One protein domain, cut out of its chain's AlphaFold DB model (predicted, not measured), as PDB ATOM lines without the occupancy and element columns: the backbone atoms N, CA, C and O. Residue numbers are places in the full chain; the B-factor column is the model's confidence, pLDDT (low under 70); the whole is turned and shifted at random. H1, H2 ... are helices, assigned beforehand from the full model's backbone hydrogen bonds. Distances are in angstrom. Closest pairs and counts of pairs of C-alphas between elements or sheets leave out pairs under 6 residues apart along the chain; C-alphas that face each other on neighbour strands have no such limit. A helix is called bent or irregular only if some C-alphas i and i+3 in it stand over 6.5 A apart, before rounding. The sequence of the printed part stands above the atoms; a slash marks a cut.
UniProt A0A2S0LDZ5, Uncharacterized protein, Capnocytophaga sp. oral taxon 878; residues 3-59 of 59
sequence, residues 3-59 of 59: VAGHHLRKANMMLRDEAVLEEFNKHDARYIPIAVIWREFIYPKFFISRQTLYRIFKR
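AT A GLANCE: This is residues 3 to 59 of the 59 residues of an uncharacterized protein of Capnocytophaga sp. oral taxon 878 (UniProt A0A2S0LDZ5). A long helix, H1, sticks out with residues 3 to 13 as an arm from a small body, where its other end packs with two shorter, mutually crossed helices, H2 and H3. The printed part has 57 residues, with three named helices in the order H1, H2, H3 and no named strand; the helices hold 44 of the 57 residues, and the class is all helix. The whole is only just loose, close to compact, with a radius of gyration of the C-alphas of 12.5 A; it spans 44 by 19 by 18 A.

HOW THE PARTS SIT: Start at H1, residues 3 to 25: its residues 20 to 24 alone touch H2, residues 34 to 46, at a steep tilt of 49 degrees, opposite ways; the closest C-alphas, of Val 20 and Ile 42, are 6.9 A apart. H1, with residues 17 to 21 alone, only just touches H3, residues 50 to 57, with 3 pairs of C-alphas within 8 A, about perpendicular at 83 degrees; the closest C-alphas are Asp 17 and Ile 56, 6.3 A. H2, with residues 35 to 38 alone, only just touches H3, with 3 such pairs, about perpendicular at 85 degrees; the closest C-alphas are Trp 38 and Arg 50, 6.6 A. The O i to N i+4 pairs are within hydrogen-bond range throughout H3, in 18 of 19 in H1 and 6 of 9 in H2.

IN THESE COORDINATES: Find C-alpha 3 at (-11.443, 13.929, 61.379); H1 runs 33.9 A to C-alpha 25. H2 runs 15.2 A and is irregular, but only just: C-alphas 40 and 43 are 6.8 A apart. H3 runs 10.9 A to C-alpha 57 at (-11.613, 22.430, 34.777).

THE WHOLE: Look at Val 3 and Tyr 31 for the two C-alphas farthest apart, 44.5 A. The printed part has no cut; the link H1 to H2 is short, H2 to H3 tight. Residues 3 to 7 have pLDDT under 70.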
ATOM      1  N   VAL A   3     -10.909  14.494  62.636       54.09
ATOM      2  CA  VAL A   3     -11.443  13.929  61.379       54.09
ATOM      3  C   VAL A   3     -12.560  14.798  60.783       54.09
ATOM      4  O   VAL A   3     -12.585  15.024  59.575       54.09
ATOM      5  N   ALA A   4     -13.428  15.378  61.619       57.62
ATOM      6  CA  ALA A   4     -14.566  16.187  61.166       57.62
ATOM      7  C   ALA A   4     -14.148  17.444  60.373       57.62
ATOM      8  O   ALA A   4     -14.752  17.764  59.349       57.62
ATOM      9  N   GLY A   5     -13.068  18.121  60.781       61.16
ATOM     10  CA  GLY A   5     -12.599  19.347  60.119       61.16
ATOM     11  C   GLY A   5     -12.077  19.126  58.693       61.16
ATOM     12  O   GLY A   5     -12.205  20.001  57.837       61.16
ATOM     13  N   HIS A   6     -11.534  17.941  58.401       63.34
ATOM     14  CA  HIS A   6     -11.008  17.621  57.075       63.34
ATOM     15  C   HIS A   6     -12.122  17.381  56.042       63.34
ATOM     16  O   HIS A   6     -12.004  17.834  54.899       63.34
ATOM     17  N   HIS A   7     -13.224  16.734  56.439       69.25
ATOM     18  CA  HIS A   7     -14.391  16.540  55.568       69.25
ATOM     19  C   HIS A   7     -15.073  17.868  55.229       69.25
ATOM     20  O   HIS A   7     -15.358  18.123  54.060       69.25
ATOM     21  N   LEU A   8     -15.235  18.752  56.219       75.94
ATOM     22  CA  LEU A   8     -15.812  20.085  56.018       75.94
ATOM     23  C   LEU A   8     -14.951  20.951  55.090       75.94
ATOM     24  O   LEU A   8     -15.472  21.606  54.194       75.94
ATOM     25  N   ARG A   9     -13.619  20.903  55.231       78.06
ATOM     26  CA  ARG A   9     -12.706  21.621  54.328       78.06
ATOM     27  C   ARG A   9     -12.832  21.142  52.880       78.06
ATOM     28  O   ARG A   9     -12.814  21.970  51.972       78.06
ATOM     29  N   LYS A  10     -12.955  19.828  52.659       82.06
ATOM     30  CA  LYS A  10     -13.166  19.264  51.315       82.06
ATOM     31  C   LYS A  10     -14.510  19.694  50.730       82.06
ATOM     32  O   LYS A  10     -14.529  20.132  49.585       82.06
ATOM     33  N   ALA A  11     -15.582  19.625  51.517       84.62
ATOM     34  CA  ALA A  11     -16.915  20.055  51.099       84.62
ATOM     35  C   ALA A  11     -16.943  21.549  50.737       84.62
ATOM     36  O   ALA A  11     -17.360  21.906  49.642       84.62
ATOM     37  N   ASN A  12     -16.389  22.418  51.588       88.81
ATOM     38  CA  ASN A  12     -16.319  23.858  51.321       88.81
ATOM     39  C   ASN A  12     -15.496  24.180  50.065       88.81
ATOM     40  O   ASN A  12     -15.818  25.110  49.330       88.81
ATOM     41  N   MET A  13     -14.432  23.412  49.807       87.56
ATOM     42  CA  MET A  13     -13.647  23.555  48.582       87.56
ATOM     43  C   MET A  13     -14.451  23.140  47.345       87.56
ATOM     44  O   MET A  13     -14.400  23.844  46.346       87.56
ATOM     45  N   MET A  14     -15.212  22.044  47.419       90.00
ATOM     46  CA  MET A  14     -16.086  21.599  46.325       90.00
ATOM     47  C   MET A  14     -17.169  22.633  46.014       90.00
ATOM     48  O   MET A  14     -17.314  23.007  44.858       90.00
ATOM     49  N   LEU A  15     -17.839  23.169  47.039       93.38
ATOM     50  CA  LEU A  15     -18.850  24.220  46.872       93.38
ATOM     51  C   LEU A  15     -18.266  25.486  46.231       93.38
ATOM     52  O   LEU A  15     -18.905  26.129  45.402       93.38
ATOM     53  N   ARG A  16     -17.030  25.851  46.590       92.38
ATOM     54  CA  ARG A  16     -16.344  26.985  45.963       92.38
ATOM     55  C   ARG A  16     -16.002  26.707  44.500       92.38
ATOM     56  O   ARG A  16     -16.166  27.600  43.675       92.38
ATOM     57  N   ASP A  17     -15.500  25.514  44.194       94.75
ATOM     58  CA  ASP A  17     -15.166  25.117  42.823       94.75
ATOM     59  C   ASP A  17     -16.431  25.101  41.941       94.75
ATOM     60  O   ASP A  17     -16.401  25.610  40.822       94.75
ATOM     61  N   GLU A  18     -17.554  24.609  42.471       94.69
ATOM     62  CA  GLU A  18     -18.868  24.618  41.818       94.69
ATOM     63  C   GLU A  18     -19.360  26.046  41.541       94.69
ATOM     64  O   GLU A  18     -19.668  26.375  40.398       94.69
ATOM     65  N   ALA A  19     -19.308  26.941  42.532       96.31
ATOM     66  CA  ALA A  19     -19.690  28.343  42.346       96.31
ATOM     67  C   ALA A  19     -18.831  29.070  41.289       96.31
ATOM     68  O   ALA A  19     -19.315  29.950  40.571       96.31
ATOM     69  N   VAL A  20     -17.547  28.712  41.176       96.19
ATOM     70  CA  VAL A  20     -16.652  29.243  40.135       96.19
ATOM     71  C   VAL A  20     -17.051  28.725  38.752       96.19
ATOM     72  O   VAL A  20     -17.042  29.503  37.796       96.19
ATOM     73  N   LEU A  21     -17.399  27.440  38.634       95.06
ATOM     74  CA  LEU A  21     -17.879  26.847  37.383       95.06
ATOM     75  C   LEU A  21     -19.203  27.470  36.939       95.06
ATOM     76  O   LEU A  21     -19.347  27.811  35.766       95.06
ATOM     77  N   GLU A  22     -20.139  27.671  37.863       96.19
ATOM     78  CA  GLU A  22     -21.402  28.352  37.574       96.19
ATOM     79  C   GLU A  22     -21.177  29.768  37.049       96.19
ATOM     80  O   GLU A  22     -21.793  30.157  36.059       96.19
ATOM     81  N   GLU A  23     -20.283  30.544  37.672       96.56
ATOM     82  CA  GLU A  23     -19.969  31.886  37.183       96.56
ATOM     83  C   GLU A  23     -19.316  31.838  35.800       96.56
ATOM     84  O   GLU A  23     -19.704  32.597  34.917       96.56
ATOM     85  N   PHE A  24     -18.372  30.920  35.580       95.50
ATOM     86  CA  PHE A  24     -17.736  30.745  34.276       95.50
ATOM     87  C   PHE A  24     -18.758  30.409  33.180       95.50
ATOM     88  O   PHE A  24     -18.716  31.005  32.107       95.50
ATOM     89  N   ASN A  25     -19.702  29.508  33.465       94.25
ATOM     90  CA  ASN A  25     -20.710  29.033  32.514       94.25
ATOM     91  C   ASN A  25     -21.739  30.100  32.110       94.25
ATOM     92  O   ASN A  25     -22.438  29.920  31.114       94.25
ATOM     93  N   LYS A  26     -21.823  31.228  32.829       95.62
ATOM     94  CA  LYS A  26     -22.620  32.392  32.397       95.62
ATOM     95  C   LYS A  26     -22.026  33.088  31.173       95.62
ATOM     96  O   LYS A  26     -22.709  33.889  30.537       95.62
ATOM     97  N   HIS A  27     -20.765  32.811  30.850       93.69
ATOM     98  CA  HIS A  27     -20.041  33.433  29.753       93.69
ATOM     99  C   HIS A  27     -19.764  32.415  28.645       93.69
ATOM    100  O   HIS A  27     -19.303  31.304  28.897       93.69
ATOM    101  N   ASP A  28     -20.005  32.804  27.391       87.31
ATOM    102  CA  ASP A  28     -19.744  31.925  26.250       87.31
ATOM    103  C   ASP A  28     -18.241  31.879  25.925       87.31
ATOM    104  O   ASP A  28     -17.690  32.731  25.216       87.31
ATOM    105  N   ALA A  29     -17.576  30.847  26.443       85.19
ATOM    106  CA  ALA A  29     -16.148  30.610  26.256       85.19
ATOM    107  C   ALA A  29     -15.743  30.283  24.803       85.19
ATOM    108  O   ALA A  29     -14.548  30.212  24.514       85.19
ATOM    109  N   ARG A  30     -16.701  30.095  23.878       86.88
ATOM    110  CA  ARG A  30     -16.410  29.947  22.438       86.88
ATOM    111  C   ARG A  30     -15.995  31.270  21.801       86.88
ATOM    112  O   ARG A  30     -15.222  31.264  20.849       86.88
ATOM    113  N   TYR A  31     -16.498  32.385  22.331       90.69
ATOM    114  CA  TYR A  31     -16.255  33.726  21.792       90.69
ATOM    115  C   TYR A  31     -15.381  34.580  22.709       90.69
ATOM    116  O   TYR A  31     -14.644  35.440  22.231       90.69
ATOM    117  N   ILE A  32     -15.431  34.341  24.022       92.25
ATOM    118  CA  ILE A  32     -14.659  35.099  25.006       92.25
ATOM    119  C   ILE A  32     -13.485  34.240  25.495       92.25
ATOM    120  O   ILE A  32     -13.703  33.158  26.043       92.25
ATOM    121  N   PRO A  33     -12.228  34.707  25.367       94.44
ATOM    122  CA  PRO A  33     -11.083  33.962  25.871       94.44
ATOM    123  C   PRO A  33     -11.192  33.704  27.378       94.44
ATOM    124  O   PRO A  33     -11.478  34.618  28.152       94.44
ATOM    125  N   ILE A  34     -10.842  32.492  27.818       94.25
ATOM    126  CA  ILE A  34     -10.857  32.092  29.240       94.25
ATOM    127  C   ILE A  34     -10.091  33.089  30.123       94.25
ATOM    128  O   ILE A  34     -10.499  33.373  31.243       94.25
ATOM    129  N   ALA A  35      -8.987  33.654  29.625       95.44
ATOM    130  CA  ALA A  35      -8.207  34.652  30.356       95.44
ATOM    131  C   ALA A  35      -8.983  35.954  30.617       95.44
ATOM    132  O   ALA A  35      -8.801  36.555  31.674       95.44
ATOM    133  N   VAL A  36      -9.840  36.368  29.677       96.62
ATOM    134  CA  VAL A  36     -10.722  37.532  29.829       96.62
ATOM    135  C   VAL A  36     -11.837  37.195  30.811       96.62
ATOM    136  O   VAL A  36     -12.022  37.938  31.768       96.62
ATOM    137  N   ILE A  37     -12.487  36.033  30.663       96.56
ATOM    138  CA  ILE A  37     -13.527  35.597  31.610       96.56
ATOM    139  C   ILE A  37     -12.968  35.551  33.041       96.56
ATOM    140  O   ILE A  37     -13.578  36.043  33.991       96.56
ATOM    141  N   TRP A  38     -11.754  35.015  33.187       97.50
ATOM    142  CA  TRP A  38     -11.059  34.967  34.464       97.50
ATOM    143  C   TRP A  38     -10.801  36.361  35.045       97.50
ATOM    144  O   TRP A  38     -11.103  36.585  36.213       97.50
ATOM    145  N   ARG A  39     -10.240  37.282  34.254       97.62
ATOM    146  CA  ARG A  39      -9.844  38.614  34.729       97.62
ATOM    147  C   ARG A  39     -11.047  39.485  35.091       97.62
ATOM    148  O   ARG A  39     -10.996  40.158  36.112       97.62
ATOM    149  N   GLU A  40     -12.089  39.464  34.265       96.94
ATOM    150  CA  GLU A  40     -13.225  40.388  34.384       96.94
ATOM    151  C   GLU A  40     -14.318  39.876  35.333       96.94
ATOM    152  O   GLU A  40     -14.934  40.674  36.032       96.94
ATOM    153  N   PHE A  41     -14.555  38.557  35.401       96.56
ATOM    154  CA  PHE A  41     -15.724  38.011  36.113       96.56
ATOM    155  C   PHE A  41     -15.366  37.089  37.282       96.56
ATOM    156  O   PHE A  41     -16.011  37.129  38.329       96.56
ATOM    157  N   ILE A  42     -14.311  36.279  37.155       97.00
ATOM    158  CA  ILE A  42     -13.977  35.282  38.187       97.00
ATOM    159  C   ILE A  42     -13.055  35.861  39.261       97.00
ATOM    160  O   ILE A  42     -13.329  35.719  40.454       97.00
ATOM    161  N   TYR A  43     -11.949  36.498  38.874       97.06
ATOM    162  CA  TYR A  43     -10.958  37.013  39.818       97.06
ATOM    163  C   TYR A  43     -11.539  38.054  40.787       97.06
ATOM    164  O   TYR A  43     -11.325  37.881  41.987       97.06
ATOM    165  N   PRO A  44     -12.326  39.056  40.342       97.25
ATOM    166  CA  PRO A  44     -12.879  40.064  41.248       97.25
ATOM    167  C   PRO A  44     -13.847  39.493  42.294       97.25
ATOM    168  O   PRO A  44     -14.044  40.104  43.340       97.25
ATOM    169  N   LYS A  45     -14.450  38.328  42.021       96.19
ATOM    170  CA  LYS A  45     -15.460  37.697  42.882       96.19
ATOM    171  C   LYS A  45     -14.882  36.621  43.801       96.19
ATOM    172  O   LYS A  45     -15.245  36.549  44.971       96.19
ATOM    173  N   PHE A  46     -13.990  35.778  43.282       96.00
ATOM    174  CA  PHE A  46     -13.497  34.590  43.993       96.00
ATOM    175  C   PHE A  46     -12.009  34.660  44.365       96.00
ATOM    176  O   PHE A  46     -11.526  33.779  45.078       96.00
ATOM    177  N   PHE A  47     -11.277  35.671  43.879       96.31
ATOM    178  CA  PHE A  47      -9.853  35.904  44.155       96.31
ATOM    179  C   PHE A  47      -8.971  34.666  43.925       96.31
ATOM    180  O   PHE A  47      -8.044  34.372  44.683       96.31
ATOM    181  N   ILE A  48      -9.272  33.901  42.870       95.69
ATOM    182  CA  ILE A  48      -8.517  32.695  42.515       95.69
ATOM    183  C   ILE A  48      -7.500  32.986  41.419       95.69
ATOM    184  O   ILE A  48      -7.759  33.743  40.484       95.69
ATOM    185  N   SER A  49      -6.351  32.316  41.481       95.94
ATOM    186  CA  SER A  49      -5.387  32.369  40.383       95.94
ATOM    187  C   SER A  49      -5.958  31.718  39.118       95.94
ATOM    188  O   SER A  49      -6.744  30.767  39.188       95.94
ATOM    189  N   ARG A  50      -5.488  32.151  37.943       95.00
ATOM    190  CA  ARG A  50      -5.851  31.512  36.669       95.00
ATOM    191  C   ARG A  50      -5.449  30.031  36.627       95.00
ATOM    192  O   ARG A  50      -6.139  29.218  36.028       95.00
ATOM    193  N   GLN A  51      -4.359  29.657  37.304       96.06
ATOM    194  CA  GLN A  51      -3.953  28.253  37.432       96.06
ATOM    195  C   GLN A  51      -4.962  27.437  38.245       96.06
ATOM    196  O   GLN A  51      -5.243  26.297  37.890       96.06
ATOM    197  N   THR A  52      -5.516  28.011  39.316       95.38
ATOM    198  CA  THR A  52      -6.573  27.373  40.111       95.38
ATOM    199  C   THR A  52      -7.809  27.131  39.255       95.38
ATOM    200  O   THR A  52      -8.332  26.025  39.282       95.38
ATOM    201  N   LEU A  53      -8.210  28.104  38.430       95.12
ATOM    202  CA  LEU A  53      -9.313  27.929  37.481       95.12
ATOM    203  C   LEU A  53      -9.063  26.752  36.521       95.12
ATOM    204  O   LEU A  53      -9.916  25.884  36.371       95.12
ATOM    205  N   TYR A  54      -7.863  26.649  35.940       94.94
ATOM    206  CA  TYR A  54      -7.521  25.500  35.094       94.94
ATOM    207  C   TYR A  54      -7.510  24.165  35.844       94.94
ATOM    208  O   TYR A  54      -7.822  23.138  35.247       94.94
ATOM    209  N   ARG A  55      -7.140  24.148  37.130       94.81
ATOM    210  CA  ARG A  55      -7.228  22.930  37.953       94.81
ATOM    211  C   ARG A  55      -8.676  22.519  38.185       94.81
ATOM    212  O   ARG A  55      -8.939  21.328  38.153       94.81
ATOM    213  N   ILE A  56      -9.580  23.482  38.375       93.75
ATOM    214  CA  ILE A  56     -11.020  23.228  38.518       93.75
ATOM    215  C   ILE A  56     -11.574  22.577  37.240       93.75
ATOM    216  O   ILE A  56     -12.281  21.586  37.339       93.75
ATOM    217  N   PHE A  57     -11.181  23.043  36.048       90.88
ATOM    218  CA  PHE A  57     -11.613  22.430  34.777       90.88
ATOM    219  C   PHE A  57     -11.035  21.038  34.493       90.88
ATOM    220  O   PHE A  57     -11.589  20.301  33.685       90.88
ATOM    221  N   LYS A  58      -9.883  20.702  35.080       87.88
ATOM    222  CA  LYS A  58      -9.191  19.417  34.869       87.88
ATOM    223  C   LYS A  58      -9.547  18.357  35.912       87.88
ATOM    224  O   LYS A  58      -8.931  17.292  35.910       87.88
ATOM    225  N   ARG A  59     -10.426  18.697  36.848       74.81
ATOM    226  CA  ARG A  59     -10.809  17.843  37.963       74.81
ATOM    227  C   ARG A  59     -11.919  16.891  37.553       74.81
ATOM    228  O   ARG A  59     -11.868  15.749  38.055       74.81
TER     229      ARG A  59